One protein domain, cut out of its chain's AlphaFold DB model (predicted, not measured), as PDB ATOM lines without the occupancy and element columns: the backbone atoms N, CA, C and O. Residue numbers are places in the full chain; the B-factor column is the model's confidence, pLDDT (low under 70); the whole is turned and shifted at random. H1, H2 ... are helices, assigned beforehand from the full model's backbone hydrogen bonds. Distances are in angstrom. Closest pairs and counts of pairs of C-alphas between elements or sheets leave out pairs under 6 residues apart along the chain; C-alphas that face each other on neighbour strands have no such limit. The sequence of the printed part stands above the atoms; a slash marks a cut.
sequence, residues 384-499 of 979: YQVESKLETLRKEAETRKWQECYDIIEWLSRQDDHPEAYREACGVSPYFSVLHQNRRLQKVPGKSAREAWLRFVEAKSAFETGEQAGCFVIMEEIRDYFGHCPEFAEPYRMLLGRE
ATOM      1  N   TYR A 384      89.236 118.804 111.876       86.06
ATOM      2  CA  TYR A 384      88.483 120.060 111.856       86.06
ATOM      3  C   TYR A 384      87.818 120.361 113.210       86.06
ATOM      4  O   TYR A 384      87.837 121.495 113.685       86.06
ATOM      5  N   GLN A 385      87.261 119.341 113.875       86.69
ATOM      6  CA  GLN A 385      86.685 119.493 115.215       86.69
ATOM      7  C   GLN A 385      87.731 119.906 116.256       86.69
ATOM      8  O   GLN A 385      87.444 120.776 117.077       86.69
ATOM      9  N   VAL A 386      88.929 119.313 116.222       88.62
ATOM     10  CA  VAL A 386      90.033 119.671 117.127       88.62
ATOM     11  C   VAL A 386      90.449 121.131 116.933       88.62
ATOM     12  O   VAL A 386      90.512 121.871 117.914       88.62
ATOM     13  N   GLU A 387      90.653 121.572 115.690       87.88
ATOM     14  CA  GLU A 387      91.009 122.965 115.375       87.88
ATOM     15  C   GLU A 387      89.916 123.953 115.814       87.88
ATOM     16  O   GLU A 387      90.194 124.927 116.515       87.88
ATOM     17  N   SER A 388      88.651 123.657 115.499       89.94
ATOM     18  CA  SER A 388      87.509 124.484 115.907       89.94
ATOM     19  C   SER A 388      87.370 124.586 117.434       89.94
ATOM     20  O   SER A 388      87.055 125.653 117.973       89.94
ATOM     21  N   LYS A 389      87.635 123.493 118.161       91.25
ATOM     22  CA  LYS A 389      87.625 123.475 119.629       91.25
ATOM     23  C   LYS A 389      88.773 124.290 120.218       91.25
ATOM     24  O   LYS A 389      88.527 125.021 121.173       91.25
ATOM     25  N   LEU A 390      89.976 124.233 119.645       90.81
ATOM     26  CA  LEU A 390      91.097 125.086 120.059       90.81
ATOM     27  C   LEU A 390      90.790 126.574 119.858       90.81
ATOM     28  O   LEU A 390      91.062 127.386 120.741       90.81
ATOM     29  N   GLU A 391      90.172 126.943 118.736       91.12
ATOM     30  CA  GLU A 391      89.774 128.331 118.485       91.12
ATOM     31  C   GLU A 391      88.672 128.797 119.448       91.12
ATOM     32  O   GLU A 391      88.741 129.896 120.004       91.12
ATOM     33  N   THR A 392      87.707 127.920 119.742       91.38
ATOM     34  CA  THR A 392      86.686 128.174 120.767       91.38
ATOM     35  C   THR A 392      87.320 128.352 122.147       91.38
ATOM     36  O   THR A 392      86.974 129.296 122.851       91.38
ATOM     37  N   LEU A 393      88.283 127.505 122.526       93.81
ATOM     38  CA  LEU A 393      88.984 127.603 123.808       93.81
ATOM     39  C   LEU A 393      89.667 128.962 123.977       93.81
ATOM     40  O   LEU A 393      89.549 129.566 125.039       93.81
ATOM     41  N   ARG A 394      90.350 129.460 122.938       92.62
ATOM     42  CA  ARG A 394      91.004 130.780 122.974       92.62
ATOM     43  C   ARG A 394      89.986 131.895 123.239       92.62
ATOM     44  O   ARG A 394      90.192 132.710 124.133       92.62
ATOM     45  N   LYS A 395      88.849 131.875 122.538       91.69
ATOM     46  CA  LYS A 395      87.767 132.858 122.708       91.69
ATOM     47  C   LYS A 395      87.095 132.789 124.088       91.69
ATOM     48  O   LYS A 395      86.806 133.816 124.704       91.69
ATOM     49  N   GLU A 396      86.821 131.586 124.587       91.75
ATOM     50  CA  GLU A 396      86.193 131.398 125.900       91.75
ATOM     51  C   GLU A 396      87.156 131.763 127.045       91.75
ATOM     52  O   GLU A 396      86.734 132.352 128.043       91.75
ATOM     53  N   ALA A 397      88.463 131.529 126.870       91.44
ATOM     54  CA  ALA A 397      89.489 131.935 127.826       91.44
ATOM     55  C   ALA A 397      89.595 133.467 127.941       91.44
ATOM     56  O   ALA A 397      89.697 133.989 129.052       91.44
ATOM     57  N   GLU A 398      89.499 134.199 126.825       90.00
ATOM     58  CA  GLU A 398      89.462 135.672 126.818       90.00
ATOM     59  C   GLU A 398      88.239 136.229 127.561       90.00
ATOM     60  O   GLU A 398      88.341 137.214 128.294       90.00
ATOM     61  N   THR A 399      87.084 135.572 127.422       90.38
ATOM     62  CA  THR A 399      85.834 135.966 128.097       90.38
ATOM     63  C   THR A 399      85.685 135.392 129.511       90.38
ATOM     64  O   THR A 399      84.660 135.620 130.153       90.38
ATOM     65  N   ARG A 400      86.717 134.705 130.029       89.50
ATOM     66  CA  ARG A 400      86.771 134.101 131.375       89.50
ATOM     67  C   ARG A 400      85.651 133.094 131.656       89.50
ATOM     68  O   ARG A 400      85.243 132.905 132.803       89.50
ATOM     69  N   LYS A 401      85.168 132.412 130.620       90.50
ATOM     70  CA  LYS A 401      84.198 131.319 130.737       90.50
ATOM     71  C   LYS A 401      84.907 130.017 131.096       90.50
ATOM     72  O   LYS A 401      85.161 129.143 130.268       90.50
ATOM     73  N   TRP A 402      85.340 129.941 132.353       92.69
ATOM     74  CA  TRP A 402      86.269 128.908 132.818       92.69
ATOM     75  C   TRP A 402      85.696 127.498 132.739       92.69
ATOM     76  O   TRP A 402      86.417 126.562 132.407       92.69
ATOM     77  N   GLN A 403      84.402 127.347 133.001       90.44
ATOM     78  CA  GLN A 403      83.726 126.057 132.933       90.44
ATOM     79  C   GLN A 403      83.792 125.460 131.523       90.44
ATOM     80  O   GLN A 403      84.205 124.317 131.346       90.44
ATOM     81  N   GLU A 404      83.471 126.273 130.525       90.75
ATOM     82  CA  GLU A 404      83.504 125.929 129.112       90.75
ATOM     83  C   GLU A 404      84.937 125.652 128.642       90.75
ATOM     84  O   GLU A 404      85.169 124.721 127.871       90.75
ATOM     85  N   CYS A 405      85.915 126.406 129.155       92.44
ATOM     86  CA  CYS A 405      87.330 126.151 128.885       92.44
ATOM     87  C   CYS A 405      87.774 124.773 129.395       92.44
ATOM     88  O   CYS A 405      88.449 124.046 128.665       92.44
ATOM     89  N   TYR A 406      87.389 124.400 130.622       92.25
ATOM     90  CA  TYR A 406      87.726 123.093 131.189       92.25
ATOM     91  C   TYR A 406      87.157 121.957 130.343       92.25
ATOM     92  O   TYR A 406      87.890 121.037 129.994       92.25
ATOM     93  N   ASP A 407      85.883 122.053 129.960       91.25
ATOM     94  CA  ASP A 407      85.207 121.016 129.176       91.25
ATOM     95  C   ASP A 407      85.888 120.807 127.811       91.25
ATOM     96  O   ASP A 407      86.027 119.678 127.333       91.25
ATOM     97  N   ILE A 408      86.377 121.887 127.190       91.00
ATOM     98  CA  ILE A 408      87.141 121.803 125.941       91.00
ATOM     99  C   ILE A 408      88.517 121.156 126.167       91.00
ATOM    100  O   ILE A 408      88.916 120.289 125.386       91.00
ATOM    101  N   ILE A 409      89.239 121.535 127.224       90.31
ATOM    102  CA  ILE A 409      90.559 120.970 127.554       90.31
ATOM    103  C   ILE A 409      90.445 119.482 127.916       90.31
ATOM    104  O   ILE A 409      91.257 118.676 127.463       90.31
ATOM    105  N   GLU A 410      89.427 119.098 128.687       89.81
ATOM    106  CA  GLU A 410      89.139 117.704 129.027       89.81
ATOM    107  C   GLU A 410      88.829 116.895 127.762       89.81
ATOM    108  O   GLU A 410      89.392 115.815 127.567       89.81
ATOM    109  N   TRP A 411      88.003 117.432 126.858       91.31
ATOM    110  CA  TRP A 411      87.720 116.786 125.578       91.31
ATOM    111  C   TRP A 411      88.989 116.580 124.737       91.31
ATOM    112  O   TRP A 411      89.186 115.487 124.200       91.31
ATOM    113  N   LEU A 412      89.869 117.589 124.666       89.00
ATOM    114  CA  LEU A 412      91.154 117.510 123.959       89.00
ATOM    115  C   LEU A 412      92.114 116.506 124.607       89.00
ATOM    116  O   LEU A 412      92.815 115.793 123.895       89.00
ATOM    117  N   SER A 413      92.108 116.389 125.938       86.50
ATOM    118  CA  SER A 413      92.954 115.437 126.675       86.50
ATOM    119  C   SER A 413      92.653 113.969 126.363       86.50
ATOM    120  O   SER A 413      93.516 113.117 126.549       86.50
ATOM    121  N   ARG A 414      91.440 113.679 125.871       85.38
ATOM    122  CA  ARG A 414      90.974 112.335 125.490       85.38
ATOM    123  C   ARG A 414      91.230 111.998 124.017       85.38
ATOM    124  O   ARG A 414      90.860 110.917 123.570       85.38
ATOM    125  N   GLN A 415      91.800 112.920 123.238       84.31
ATOM    126  CA  GLN A 415      92.105 112.683 121.826       84.31
ATOM    127  C   GLN A 415      93.511 112.089 121.682       84.31
ATOM    128  O   GLN A 415      94.466 112.810 121.394       84.31
ATOM    129  N   ASP A 416      93.628 110.766 121.843       74.62
ATOM    130  CA  ASP A 416      94.913 110.041 121.777       74.62
ATOM    131  C   ASP A 416      95.674 110.257 120.453       74.62
ATOM    132  O   ASP A 416      96.903 110.246 120.423       74.62
ATOM    133  N   ASP A 417      94.950 110.535 119.363       76.88
ATOM    134  CA  ASP A 417      95.520 110.760 118.029       76.88
ATOM    135  C   ASP A 417      96.112 112.175 117.834       76.88
ATOM    136  O   ASP A 417      96.761 112.437 116.821       76.88
ATOM    137  N   HIS A 418      95.880 113.104 118.772       79.81
ATOM    138  CA  HIS A 418      96.283 114.515 118.668       79.81
ATOM    139  C   HIS A 418      96.887 115.070 119.980       79.81
ATOM    140  O   HIS A 418      96.412 116.081 120.505       79.81
ATOM    141  N   PRO A 419      97.978 114.481 120.508       80.75
ATOM    142  CA  PRO A 419      98.573 114.899 121.784       80.75
ATOM    143  C   PRO A 419      99.132 116.333 121.763       80.75
ATOM    144  O   PRO A 419      99.236 116.986 122.803       80.75
ATOM    145  N   GLU A 420      99.482 116.842 120.581       84.75
ATOM    146  CA  GLU A 420      99.966 118.212 120.395       84.75
ATOM    147  C   GLU A 420      98.869 119.252 120.655       84.75
ATOM    148  O   GLU A 420      99.144 120.271 121.284       84.75
ATOM    149  N   ALA A 421      97.616 118.955 120.288       85.44
ATOM    150  CA  ALA A 421      96.480 119.851 120.507       85.44
ATOM    151  C   ALA A 421      96.165 120.025 122.001       85.44
ATOM    152  O   ALA A 421      95.887 121.130 122.459       85.44
ATOM    153  N   TYR A 422      96.260 118.952 122.792       88.81
ATOM    154  CA  TYR A 422      96.092 119.044 124.245       88.81
ATOM    155  C   TYR A 422      97.205 119.876 124.901       88.81
ATOM    156  O   TYR A 422      96.936 120.714 125.764       88.81
ATOM    157  N   ARG A 423      98.456 119.699 124.458       87.75
ATOM    158  CA  ARG A 423      99.582 120.519 124.930       87.75
ATOM    159  C   ARG A 423      99.370 121.996 124.603       87.75
ATOM    160  O   ARG A 423      99.596 122.844 125.462       87.75
ATOM    161  N   GLU A 424      98.933 122.292 123.383       90.44
ATOM    162  CA  GLU A 424      98.636 123.652 122.944       90.44
ATOM    163  C   GLU A 424      97.511 124.282 123.774       90.44
ATOM    164  O   GLU A 424      97.662 125.402 124.262       90.44
ATOM    165  N   ALA A 425      96.430 123.541 124.028       89.94
ATOM    166  CA  ALA A 425      95.313 123.982 124.859       89.94
ATOM    167  C   ALA A 425      95.746 124.375 126.280       89.94
ATOM    168  O   ALA A 425      95.355 125.429 126.782       89.94
ATOM    169  N   CYS A 426      96.607 123.574 126.913       88.75
ATOM    170  CA  CYS A 426      97.155 123.888 128.233       88.75
ATOM    171  C   CYS A 426      98.084 125.117 128.243       88.75
ATOM    172  O   CYS A 426      98.317 125.682 129.310       88.75
ATOM    173  N   GLY A 427      98.599 125.540 127.085       88.31
ATOM    174  CA  GLY A 427      99.427 126.737 126.929       88.31
ATOM    175  C   GLY A 427      98.643 128.038 126.723       88.31
ATOM    176  O   GLY A 427      99.243 129.108 126.773       88.31
ATOM    177  N   VAL A 428      97.321 127.976 126.514       90.75
ATOM    178  CA  VAL A 428      96.487 129.159 126.214       90.75
ATOM    179  C   VAL A 428      96.387 130.127 127.404       90.75
ATOM    180  O   VAL A 428      96.252 131.330 127.199       90.75
ATOM    181  N   SER A 429      96.459 129.637 128.646       89.31
ATOM    182  CA  SER A 429      96.328 130.467 129.852       89.31
ATOM    183  C   SER A 429      97.183 129.948 131.017       89.31
ATOM    184  O   SER A 429      97.273 128.730 131.201       89.31
ATOM    185  N   PRO A 430      97.724 130.830 131.886       83.88
ATOM    186  CA  PRO A 430      98.406 130.443 133.130       83.88
ATOM    187  C   PRO A 430      97.527 129.676 134.130       83.88
ATOM    188  O   PRO A 430      98.036 129.139 135.115       83.88
ATOM    189  N   TYR A 431      96.207 129.663 133.932       89.75
ATOM    190  CA  TYR A 431      95.287 128.840 134.716       89.75
ATOM    191  C   TYR A 431      95.209 127.393 134.207       89.75
ATOM    192  O   TYR A 431      94.810 126.509 134.958       89.75
ATOM    193  N   PHE A 432      95.587 127.125 132.953       92.31
ATOM    194  CA  PHE A 432      95.470 125.800 132.331       92.31
ATOM    195  C   PHE A 432      96.720 124.936 132.513       92.31
ATOM    196  O   PHE A 432      96.629 123.712 132.416       92.31
ATOM    197  N   SER A 433      97.874 125.538 132.822       87.94
ATOM    198  CA  SER A 433      99.149 124.817 132.946       87.94
ATOM    199  C   SER A 433      99.106 123.709 134.002       87.94
ATOM    200  O   SER A 433      99.631 122.619 133.777       87.94
ATOM    201  N   VAL A 434      98.377 123.929 135.101       89.50
ATOM    202  CA  VAL A 434      98.207 122.960 136.197       89.50
ATOM    203  C   VAL A 434      97.426 121.696 135.812       89.50
ATOM    204  O   VAL A 434      97.407 120.731 136.580       89.50
ATOM    205  N   LEU A 435      96.762 121.695 134.650       89.81
ATOM    206  CA  LEU A 435      96.037 120.540 134.114       89.81
ATOM    207  C   LEU A 435      96.957 119.607 133.320       89.81
ATOM    208  O   LEU A 435      96.718 118.398 133.285       89.81
ATOM    209  N   HIS A 436      98.017 120.138 132.707       86.50
ATOM    210  CA  HIS A 436      98.890 119.369 131.829       86.50
ATOM    211  C   HIS A 436      99.653 118.292 132.613       86.50
ATOM    212  O   HIS A 436     100.435 118.589 133.513       86.50
ATOM    213  N   GLN A 437      99.441 117.021 132.253       79.44
ATOM    214  CA  GLN A 437     100.084 115.853 132.882       79.44
ATOM    215  C   GLN A 437      99.882 115.748 134.406       79.44
ATOM    216  O   GLN A 437     100.655 115.080 135.103       79.44
ATOM    217  N   ASN A 438      98.821 116.351 134.949       87.38
ATOM    218  CA  ASN A 438      98.523 116.252 136.370       87.38
ATOM    219  C   ASN A 438      97.939 114.871 136.711       87.38
ATOM    220  O   ASN A 438      96.728 114.651 136.730       87.38
ATOM    221  N   ARG A 439      98.833 113.929 137.031       83.62
ATOM    222  CA  ARG A 439      98.482 112.547 137.400       83.62
ATOM    223  C   ARG A 439      97.547 112.453 138.605       83.62
ATOM    224  O   ARG A 439      96.923 111.414 138.787       83.62
ATOM    225  N   ARG A 440      97.497 113.477 139.466       86.25
ATOM    226  CA  ARG A 440      96.613 113.479 140.639       86.25
ATOM    227  C   ARG A 440      95.179 113.790 140.229       86.25
ATOM    228  O   ARG A 440      94.296 113.039 140.613       86.25
ATOM    229  N   LEU A 441      94.967 114.794 139.377       84.69
ATOM    230  CA  LEU A 441      93.650 115.093 138.794       84.69
ATOM    231  C   LEU A 441      93.136 113.969 137.890       84.69
ATOM    232  O   LEU A 441      91.956 113.654 137.933       84.69
ATOM    233  N   GLN A 442      94.014 113.310 137.129       81.12
ATOM    234  CA  GLN A 442      93.626 112.196 136.250       81.12
ATOM    235  C   GLN A 442      93.096 110.960 136.998       81.12
ATOM    236  O   GLN A 442      92.403 110.139 136.406       81.12
ATOM    237  N   LYS A 443      93.428 110.796 138.285       82.25
ATOM    238  CA  LYS A 443      92.946 109.680 139.123       82.25
ATOM    239  C   LYS A 443      91.575 109.942 139.747       82.25
ATOM    240  O   LYS A 443      91.059 109.083 140.456       82.25
ATOM    241  N   VAL A 444      91.028 111.132 139.535       82.00
ATOM    242  CA  VAL A 444      89.834 111.644 140.203       82.00
ATOM    243  C   VAL A 444      88.719 111.768 139.156       82.00
ATOM    244  O   VAL A 444      89.018 112.058 137.995       82.00
ATOM    245  N   PRO A 445      87.439 111.546 139.510       82.19
ATOM    246  CA  PRO A 445      86.332 111.719 138.572       82.19
ATOM    247  C   PRO A 445      86.323 113.116 137.934       82.19
ATOM    248  O   PRO A 445      86.571 114.109 138.620       82.19
ATOM    249  N   GLY A 446      85.977 113.207 136.643       79.88
ATOM    250  CA  GLY A 446      86.050 114.456 135.864       79.88
ATOM    251  C   GLY A 446      85.300 115.635 136.495       79.88
ATOM    252  O   GLY A 446      85.808 116.752 136.510       79.88
ATOM    253  N   LYS A 447      84.147 115.387 137.133       84.00
ATOM    254  CA  LYS A 447      83.389 116.423 137.856       84.00
ATOM    255  C   LYS A 447      84.176 117.010 139.035       84.00
ATOM    256  O   LYS A 447      84.273 118.225 139.165       84.00
ATOM    257  N   SER A 448      84.779 116.158 139.860       83.50
ATOM    258  CA  SER A 448      85.589 116.595 141.003       83.50
ATOM    259  C   SER A 448      86.896 117.251 140.552       83.50
ATOM    260  O   SER A 448      87.338 118.223 141.158       83.50
ATOM    261  N   ALA A 449      87.491 116.777 139.454       86.62
ATOM    262  CA  ALA A 449      88.657 117.409 138.846       86.62
ATOM    263  C   ALA A 449      88.333 118.816 138.298       86.62
ATOM    264  O   ALA A 449      89.120 119.746 138.495       86.62
ATOM    265  N   ARG A 450      87.156 118.992 137.682       90.81
ATOM    266  CA  ARG A 450      86.623 120.292 137.242       90.81
ATOM    267  C   ARG A 450      86.395 121.233 138.417       90.81
ATOM    268  O   ARG A 450      86.851 122.369 138.375       90.81
ATOM    269  N   GLU A 451      85.716 120.773 139.465       91.25
ATOM    270  CA  GLU A 451      85.447 121.574 140.668       91.25
ATOM    271  C   GLU A 451      86.743 122.009 141.363       91.25
ATOM    272  O   GLU A 451      86.900 123.186 141.691       91.25
ATOM    273  N   ALA A 452      87.705 121.094 141.521       90.12
ATOM    274  CA  ALA A 452      89.013 121.411 142.088       90.12
ATOM    275  C   ALA A 452      89.756 122.464 141.251       90.12
ATOM    276  O   ALA A 452      90.327 123.405 141.804       90.12
ATOM    277  N   TRP A 453      89.727 122.342 139.920       94.56
ATOM    278  CA  TRP A 453      90.359 123.318 139.034       94.56
ATOM    279  C   TRP A 453      89.650 124.680 139.042       94.56
ATOM    280  O   TRP A 453      90.321 125.705 139.105       94.56
ATOM    281  N   LEU A 454      88.316 124.730 139.060       92.75
ATOM    282  CA  LEU A 454      87.579 125.996 139.160       92.75
ATOM    283  C   LEU A 454      87.876 126.727 140.473       92.75
ATOM    284  O   LEU A 454      88.101 127.934 140.456       92.75
ATOM    285  N   ARG A 455      87.966 125.992 141.587       91.75
ATOM    286  CA  ARG A 455      88.400 126.538 142.883       91.75
ATOM    287  C   ARG A 455      89.837 127.053 142.850       91.75
ATOM    288  O   ARG A 455      90.135 128.073 143.463       91.75
ATOM    289  N   PHE A 456      90.725 126.393 142.103       93.50
ATOM    290  CA  PHE A 456      92.068 126.920 141.847       93.50
ATOM    291  C   PHE A 456      92.017 128.253 141.094       93.50
ATOM    292  O   PHE A 456      92.695 129.195 141.502       93.50
ATOM    293  N   VAL A 457      91.212 128.356 140.032       92.38
ATOM    294  CA  VAL A 457      91.054 129.605 139.269       92.38
ATOM    295  C   VAL A 457      90.490 130.720 140.146       92.38
ATOM    296  O   VAL A 457      91.024 131.825 140.128       92.38
ATOM    297  N   GLU A 458      89.465 130.427 140.944       90.81
ATOM    298  CA  GLU A 458      88.860 131.365 141.895       90.81
ATOM    299  C   GLU A 458      89.893 131.882 142.905       90.81
ATOM    300  O   GLU A 458      90.130 133.088 142.983       90.81
ATOM    301  N   ALA A 459      90.574 130.978 143.615       89.62
ATOM    302  CA  ALA A 459      91.544 131.354 144.638       89.62
ATOM    303  C   ALA A 459      92.762 132.083 144.055       89.62
ATOM    304  O   ALA A 459      93.265 133.030 144.657       89.62
ATOM    305  N   LYS A 460      93.245 131.666 142.878       88.94
ATOM    306  CA  LYS A 460      94.377 132.317 142.212       88.94
ATOM    307  C   LYS A 460      93.996 133.701 141.688       88.94
ATOM    308  O   LYS A 460      94.751 134.642 141.901       88.94
ATOM    309  N   SER A 461      92.819 133.844 141.078       89.25
ATOM    310  CA  SER A 461      92.316 135.147 140.632       89.25
ATOM    311  C   SER A 461      92.138 136.104 141.812       89.25
ATOM    312  O   SER A 461      92.561 137.250 141.716       89.25
ATOM    313  N   ALA A 462      91.551 135.647 142.923       86.50
ATOM    314  CA  ALA A 462      91.359 136.460 144.126       86.50
ATOM    315  C   ALA A 462      92.694 136.841 144.797       86.50
ATOM    316  O   ALA A 462      92.883 137.969 145.257       86.50
ATOM    317  N   PHE A 463      93.675 135.931 144.784       87.75
ATOM    318  CA  PHE A 463      95.035 136.222 145.233       87.75
ATOM    319  C   PHE A 463      95.715 137.303 144.375       87.75
ATOM    320  O   PHE A 463      96.330 138.216 144.931       87.75
ATOM    321  N   GLU A 464      95.577 137.228 143.047       86.94
ATOM    322  CA  GLU A 464      96.146 138.181 142.082       86.94
ATOM    323  C   GLU A 464      95.469 139.564 142.135       86.94
ATOM    324  O   GLU A 464      96.138 140.577 141.928       86.94
ATOM    325  N   THR A 465      94.170 139.639 142.454       86.75
ATOM    326  CA  THR A 465      93.432 140.909 142.611       86.75
ATOM    327  C   THR A 465      93.563 141.537 144.002       86.75
ATOM    328  O   THR A 465      93.145 142.678 144.194       86.75
ATOM    329  N   GLY A 466      94.165 140.834 144.967       81.25
ATOM    330  CA  GLY A 466      94.359 141.311 146.341       81.25
ATOM    331  C   GLY A 466      93.186 141.041 147.295       81.25
ATOM    332  O   GLY A 466      93.270 141.400 148.470       81.25
ATOM    333  N   GLU A 467      92.129 140.360 146.846       81.94
ATOM    334  CA  GLU A 467      90.976 139.937 147.656       81.94
ATOM    335  C   GLU A 467      91.284 138.630 148.403       81.94
ATOM    336  O   GLU A 467      90.764 137.557 148.126       81.94
ATOM    337  N   GLN A 468      92.191 138.713 149.374       77.31
ATOM    338  CA  GLN A 468      92.827 137.527 149.962       77.31
ATOM    339  C   GLN A 468      92.012 136.837 151.070       77.31
ATOM    340  O   GLN A 468      92.430 135.795 151.582       77.31
ATOM    341  N   ALA A 469      90.853 137.384 151.446       76.19
ATOM    342  CA  ALA A 469      89.980 136.784 152.452       76.19
ATOM    343  C   ALA A 469      89.424 135.439 151.951       76.19
ATOM    344  O   ALA A 469      88.869 135.357 150.863       76.19
ATOM    345  N   GLY A 470      89.592 134.365 152.730       80.56
ATOM    346  CA  GLY A 470      89.099 133.025 152.375       80.56
ATOM    347  C   GLY A 470      89.937 132.262 151.336       80.56
ATOM    348  O   GLY A 470      89.790 131.046 151.231       80.56
ATOM    349  N   CYS A 471      90.882 132.913 150.645       86.25
ATOM    350  CA  CYS A 471      91.745 132.275 149.639       86.25
ATOM    351  C   CYS A 471      92.544 131.088 150.197       86.25
ATOM    352  O   CYS A 471      92.681 130.068 149.526       86.25
ATOM    353  N   PHE A 472      93.063 131.202 151.427       87.00
ATOM    354  CA  PHE A 472      93.821 130.119 152.061       87.00
ATOM    355  C   PHE A 472      92.969 128.864 152.257       87.00
ATOM    356  O   PHE A 472      93.440 127.768 151.978       87.00
ATOM    357  N   VAL A 473      91.712 129.025 152.685       85.31
ATOM    358  CA  VAL A 473      90.789 127.904 152.914       85.31
ATOM    359  C   VAL A 473      90.557 127.150 151.609       85.31
ATOM    360  O   VAL A 473      90.745 125.937 151.558       85.31
ATOM    361  N   ILE A 474      90.252 127.881 150.533       87.81
ATOM    362  CA  ILE A 474      90.032 127.294 149.207       87.81
ATOM    363  C   ILE A 474      91.306 126.593 148.706       87.81
ATOM    364  O   ILE A 474      91.227 125.486 148.177       87.81
ATOM    365  N   MET A 475      92.486 127.203 148.888       89.44
ATOM    366  CA  MET A 475      93.750 126.589 148.474       89.44
ATOM    367  C   MET A 475      94.118 125.354 149.312       89.44
ATOM    368  O   MET A 475      94.561 124.365 148.736       89.44
ATOM    369  N   GLU A 476      93.915 125.356 150.631       89.00
ATOM    370  CA  GLU A 476      94.180 124.183 151.479       89.00
ATOM    371  C   GLU A 476      93.328 122.984 151.043       89.00
ATOM    372  O   GLU A 476      93.854 121.881 150.903       89.00
ATOM    373  N   GLU A 477      92.045 123.205 150.734       88.75
ATOM    374  CA  GLU A 477      91.125 122.151 150.282       88.75
ATOM    375  C   GLU A 477      91.572 121.468 148.979       88.75
ATOM    376  O   GLU A 477      91.313 120.281 148.777       88.75
ATOM    377  N   ILE A 478      92.250 122.196 148.087       92.00
ATOM    378  CA  ILE A 478      92.687 121.680 146.777       92.00
ATOM    379  C   ILE A 478      94.189 121.363 146.713       92.00
ATOM    380  O   ILE A 478      94.702 120.959 145.661       92.00
ATOM    381  N   ARG A 479      94.908 121.513 147.830       90.56
ATOM    382  CA  ARG A 479      96.361 121.330 147.932       90.56
ATOM    383  C   ARG A 479      96.822 119.961 147.452       90.56
ATOM    384  O   ARG A 479      97.854 119.859 146.786       90.56
ATOM    385  N   ASP A 480      96.070 118.908 147.749       87.38
ATOM    386  CA  ASP A 480      96.448 117.551 147.354       87.38
ATOM    387  C   ASP A 480      96.490 117.372 145.833       87.38
ATOM    388  O   ASP A 480      97.309 116.597 145.332       87.38
ATOM    389  N   TYR A 481      95.693 118.133 145.080       88.62
ATOM    390  CA  TYR A 481      95.646 118.060 143.619       88.62
ATOM    391  C   TYR A 481      96.754 118.881 142.950       88.62
ATOM    392  O   TYR A 481      97.361 118.423 141.974       88.62
ATOM    393  N   PHE A 482      97.041 120.072 143.485       91.75
ATOM    394  CA  PHE A 482      97.878 121.084 142.826       91.75
ATOM    395  C   PHE A 482      99.189 121.405 143.546       91.75
ATOM    396  O   PHE A 482     100.017 122.119 142.997       91.75
ATOM    397  N   GLY A 483      99.438 120.858 144.736       84.25
ATOM    398  CA  GLY A 483     100.600 121.195 145.572       84.25
ATOM    399  C   GLY A 483     101.973 120.954 144.932       84.25
ATOM    400  O   GLY A 483     102.966 121.510 145.390       84.25
ATOM    401  N   HIS A 484     102.040 120.131 143.880       85.00
ATOM    402  CA  HIS A 484     103.258 119.884 143.096       85.00
ATOM    403  C   HIS A 484     103.453 120.880 141.938       85.00
ATOM    404  O   HIS A 484     104.554 120.960 141.399       85.00
ATOM    405  N   CYS A 485     102.419 121.645 141.576       86.75
ATOM    406  CA  CYS A 485     102.466 122.642 140.514       86.75
ATOM    407  C   CYS A 485     103.070 123.958 141.042       86.75
ATOM    408  O   CYS A 485     102.562 124.502 142.033       86.75
ATOM    409  N   PRO A 486     104.103 124.520 140.387       85.06
ATOM    410  CA  PRO A 486     104.698 125.802 140.776       85.06
ATOM    411  C   PRO A 486     103.674 126.940 140.898       85.06
ATOM    412  O   PRO A 486     103.697 127.691 141.871       85.06
ATOM    413  N   GLU A 487     102.721 127.001 139.967       85.25
ATOM    414  CA  GLU A 487     101.677 128.027 139.872       85.25
ATOM    415  C   GLU A 487     100.673 128.006 141.033       85.25
ATOM    416  O   GLU A 487      99.904 128.955 141.187       85.25
ATOM    417  N   PHE A 488     100.668 126.938 141.833       90.12
ATOM    418  CA  PHE A 488      99.885 126.810 143.061       90.12
ATOM    419  C   PHE A 488     100.766 126.954 144.313       90.12
ATOM    420  O   PHE A 488     100.391 127.625 145.275       90.12
ATOM    421  N   ALA A 489     101.954 126.343 144.306       86.44
ATOM    422  CA  ALA A 489     102.816 126.230 145.483       86.44
ATOM    423  C   ALA A 489     103.366 127.574 145.999       86.44
ATOM    424  O   ALA A 489     103.705 127.689 147.181       86.44
ATOM    425  N   GLU A 490     103.523 128.575 145.133       86.44
ATOM    426  CA  GLU A 490     103.987 129.911 145.519       86.44
ATOM    427  C   GLU A 490     102.883 130.749 146.204       86.44
ATOM    428  O   GLU A 490     103.090 131.112 147.369       86.44
ATOM    429  N   PRO A 491     101.692 130.965 145.602       87.38
ATOM    430  CA  PRO A 491     100.570 131.631 146.276       87.38
ATOM    431  C   PRO A 491     100.181 130.980 147.609       87.38
ATOM    432  O   PRO A 491      99.990 131.666 148.616       87.38
ATOM    433  N   TYR A 492     100.137 129.645 147.645       90.25
ATOM    434  CA  TYR A 492      99.771 128.891 148.841       90.25
ATOM    435  C   TYR A 492     100.732 129.145 150.014       90.25
ATOM    436  O   TYR A 492     100.287 129.382 151.136       90.25
ATOM    437  N   ARG A 493     102.053 129.170 149.772       88.19
ATOM    438  CA  ARG A 493     103.047 129.458 150.825       88.19
ATOM    439  C   ARG A 493     102.887 130.859 151.410       88.19
ATOM    440  O   ARG A 493     103.026 131.026 152.620       88.19
ATOM    441  N   MET A 494     102.589 131.853 150.573       87.56
ATOM    442  CA  MET A 494     102.369 133.226 151.035       87.56
ATOM    443  C   MET A 494     101.112 133.347 151.901       87.56
ATOM    444  O   MET A 494     101.141 134.022 152.931       87.56
ATOM    445  N   LEU A 495     100.025 132.680 151.508       88.25
ATOM    446  CA  LEU A 495      98.780 132.647 152.276       88.25
ATOM    447  C   LEU A 495      98.943 131.896 153.606       88.25
ATOM    448  O   LEU A 495      98.523 132.405 154.645       88.25
ATOM    449  N   LEU A 496      99.623 130.744 153.592       88.75
ATOM    450  CA  LEU A 496      99.902 129.949 154.790       88.75
ATOM    451  C   LEU A 496     100.687 130.750 155.837       88.75
ATOM    452  O   LEU A 496     100.327 130.735 157.011       88.75
ATOM    453  N   GLY A 497     101.730 131.477 155.422       87.00
ATOM    454  CA  GLY A 497     102.536 132.283 156.345       87.00
ATOM    455  C   GLY A 497     101.714 133.347 157.083       87.00
ATOM    456  O   GLY A 497     101.892 133.547 158.282       87.00
ATOM    457  N   ARG A 498     100.757 133.978 156.395       85.31
ATOM    458  CA  ARG A 498      99.869 134.985 156.997       85.31
ATOM    459  C   ARG A 498      98.842 134.374 157.942       85.31
ATOM    460  O   ARG A 498      98.620 134.915 159.023       85.31
ATOM    461  N   GLU A 499      98.241 133.245 157.568       86.81
ATOM    462  CA  GLU A 499      97.314 132.532 158.457       86.81
ATOM    463  C   GLU A 499      98.014 132.004 159.709       86.81
ATOM    464  O   GLU A 499      97.443 132.065 160.795       86.81
TER     465      GLU A 499
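What this domain is: This is residues 384 to 499 of the 979 residues of an uncharacterized protein of Geomonas terrae (UniProt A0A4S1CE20). Two lobes of three helices lie end to end: H1, H2 and H3 side by side in a triangle, then H4, H5 and H6 packed more crosswise. H2 meets H4 between them. It is an all-helix part, 116 residues with six named helices, H1 to H6 in order. It is compact, radius of gyration of the C-alphas 14.4 A, spanning 49 by 29 by 21 A.

Where its parts are: Find C-alpha 384 at (88.483, 120.060, 111.856); H1 runs to residue 398, 21.6 A. Next come H2, 402 to 413, H3, 419 to 426, H4, 446 to 465, 28.3 A, H5, 471 to 482, and H6, 486 to 499, ending at (97.314, 132.532, 158.457).

How they stand to each other: H1 and H2 touch as a hairpin, C-alphas of Leu 393 and Cys 405 closest at 5.5 A. H2 with residues 402 to 406 touches H4 at a steep 50 degrees, C-alphas of Tyr 406 and Arg 450 closest at 6.8 A. O i to N i+4 pairs are within hydrogen-bond range throughout H1 to H4, 6 of 8 in H5, 9 of 10 in H6.

The domain as a whole: The printed part has no cut; residues 427 to 445 make the long link. No printed residue is under 70.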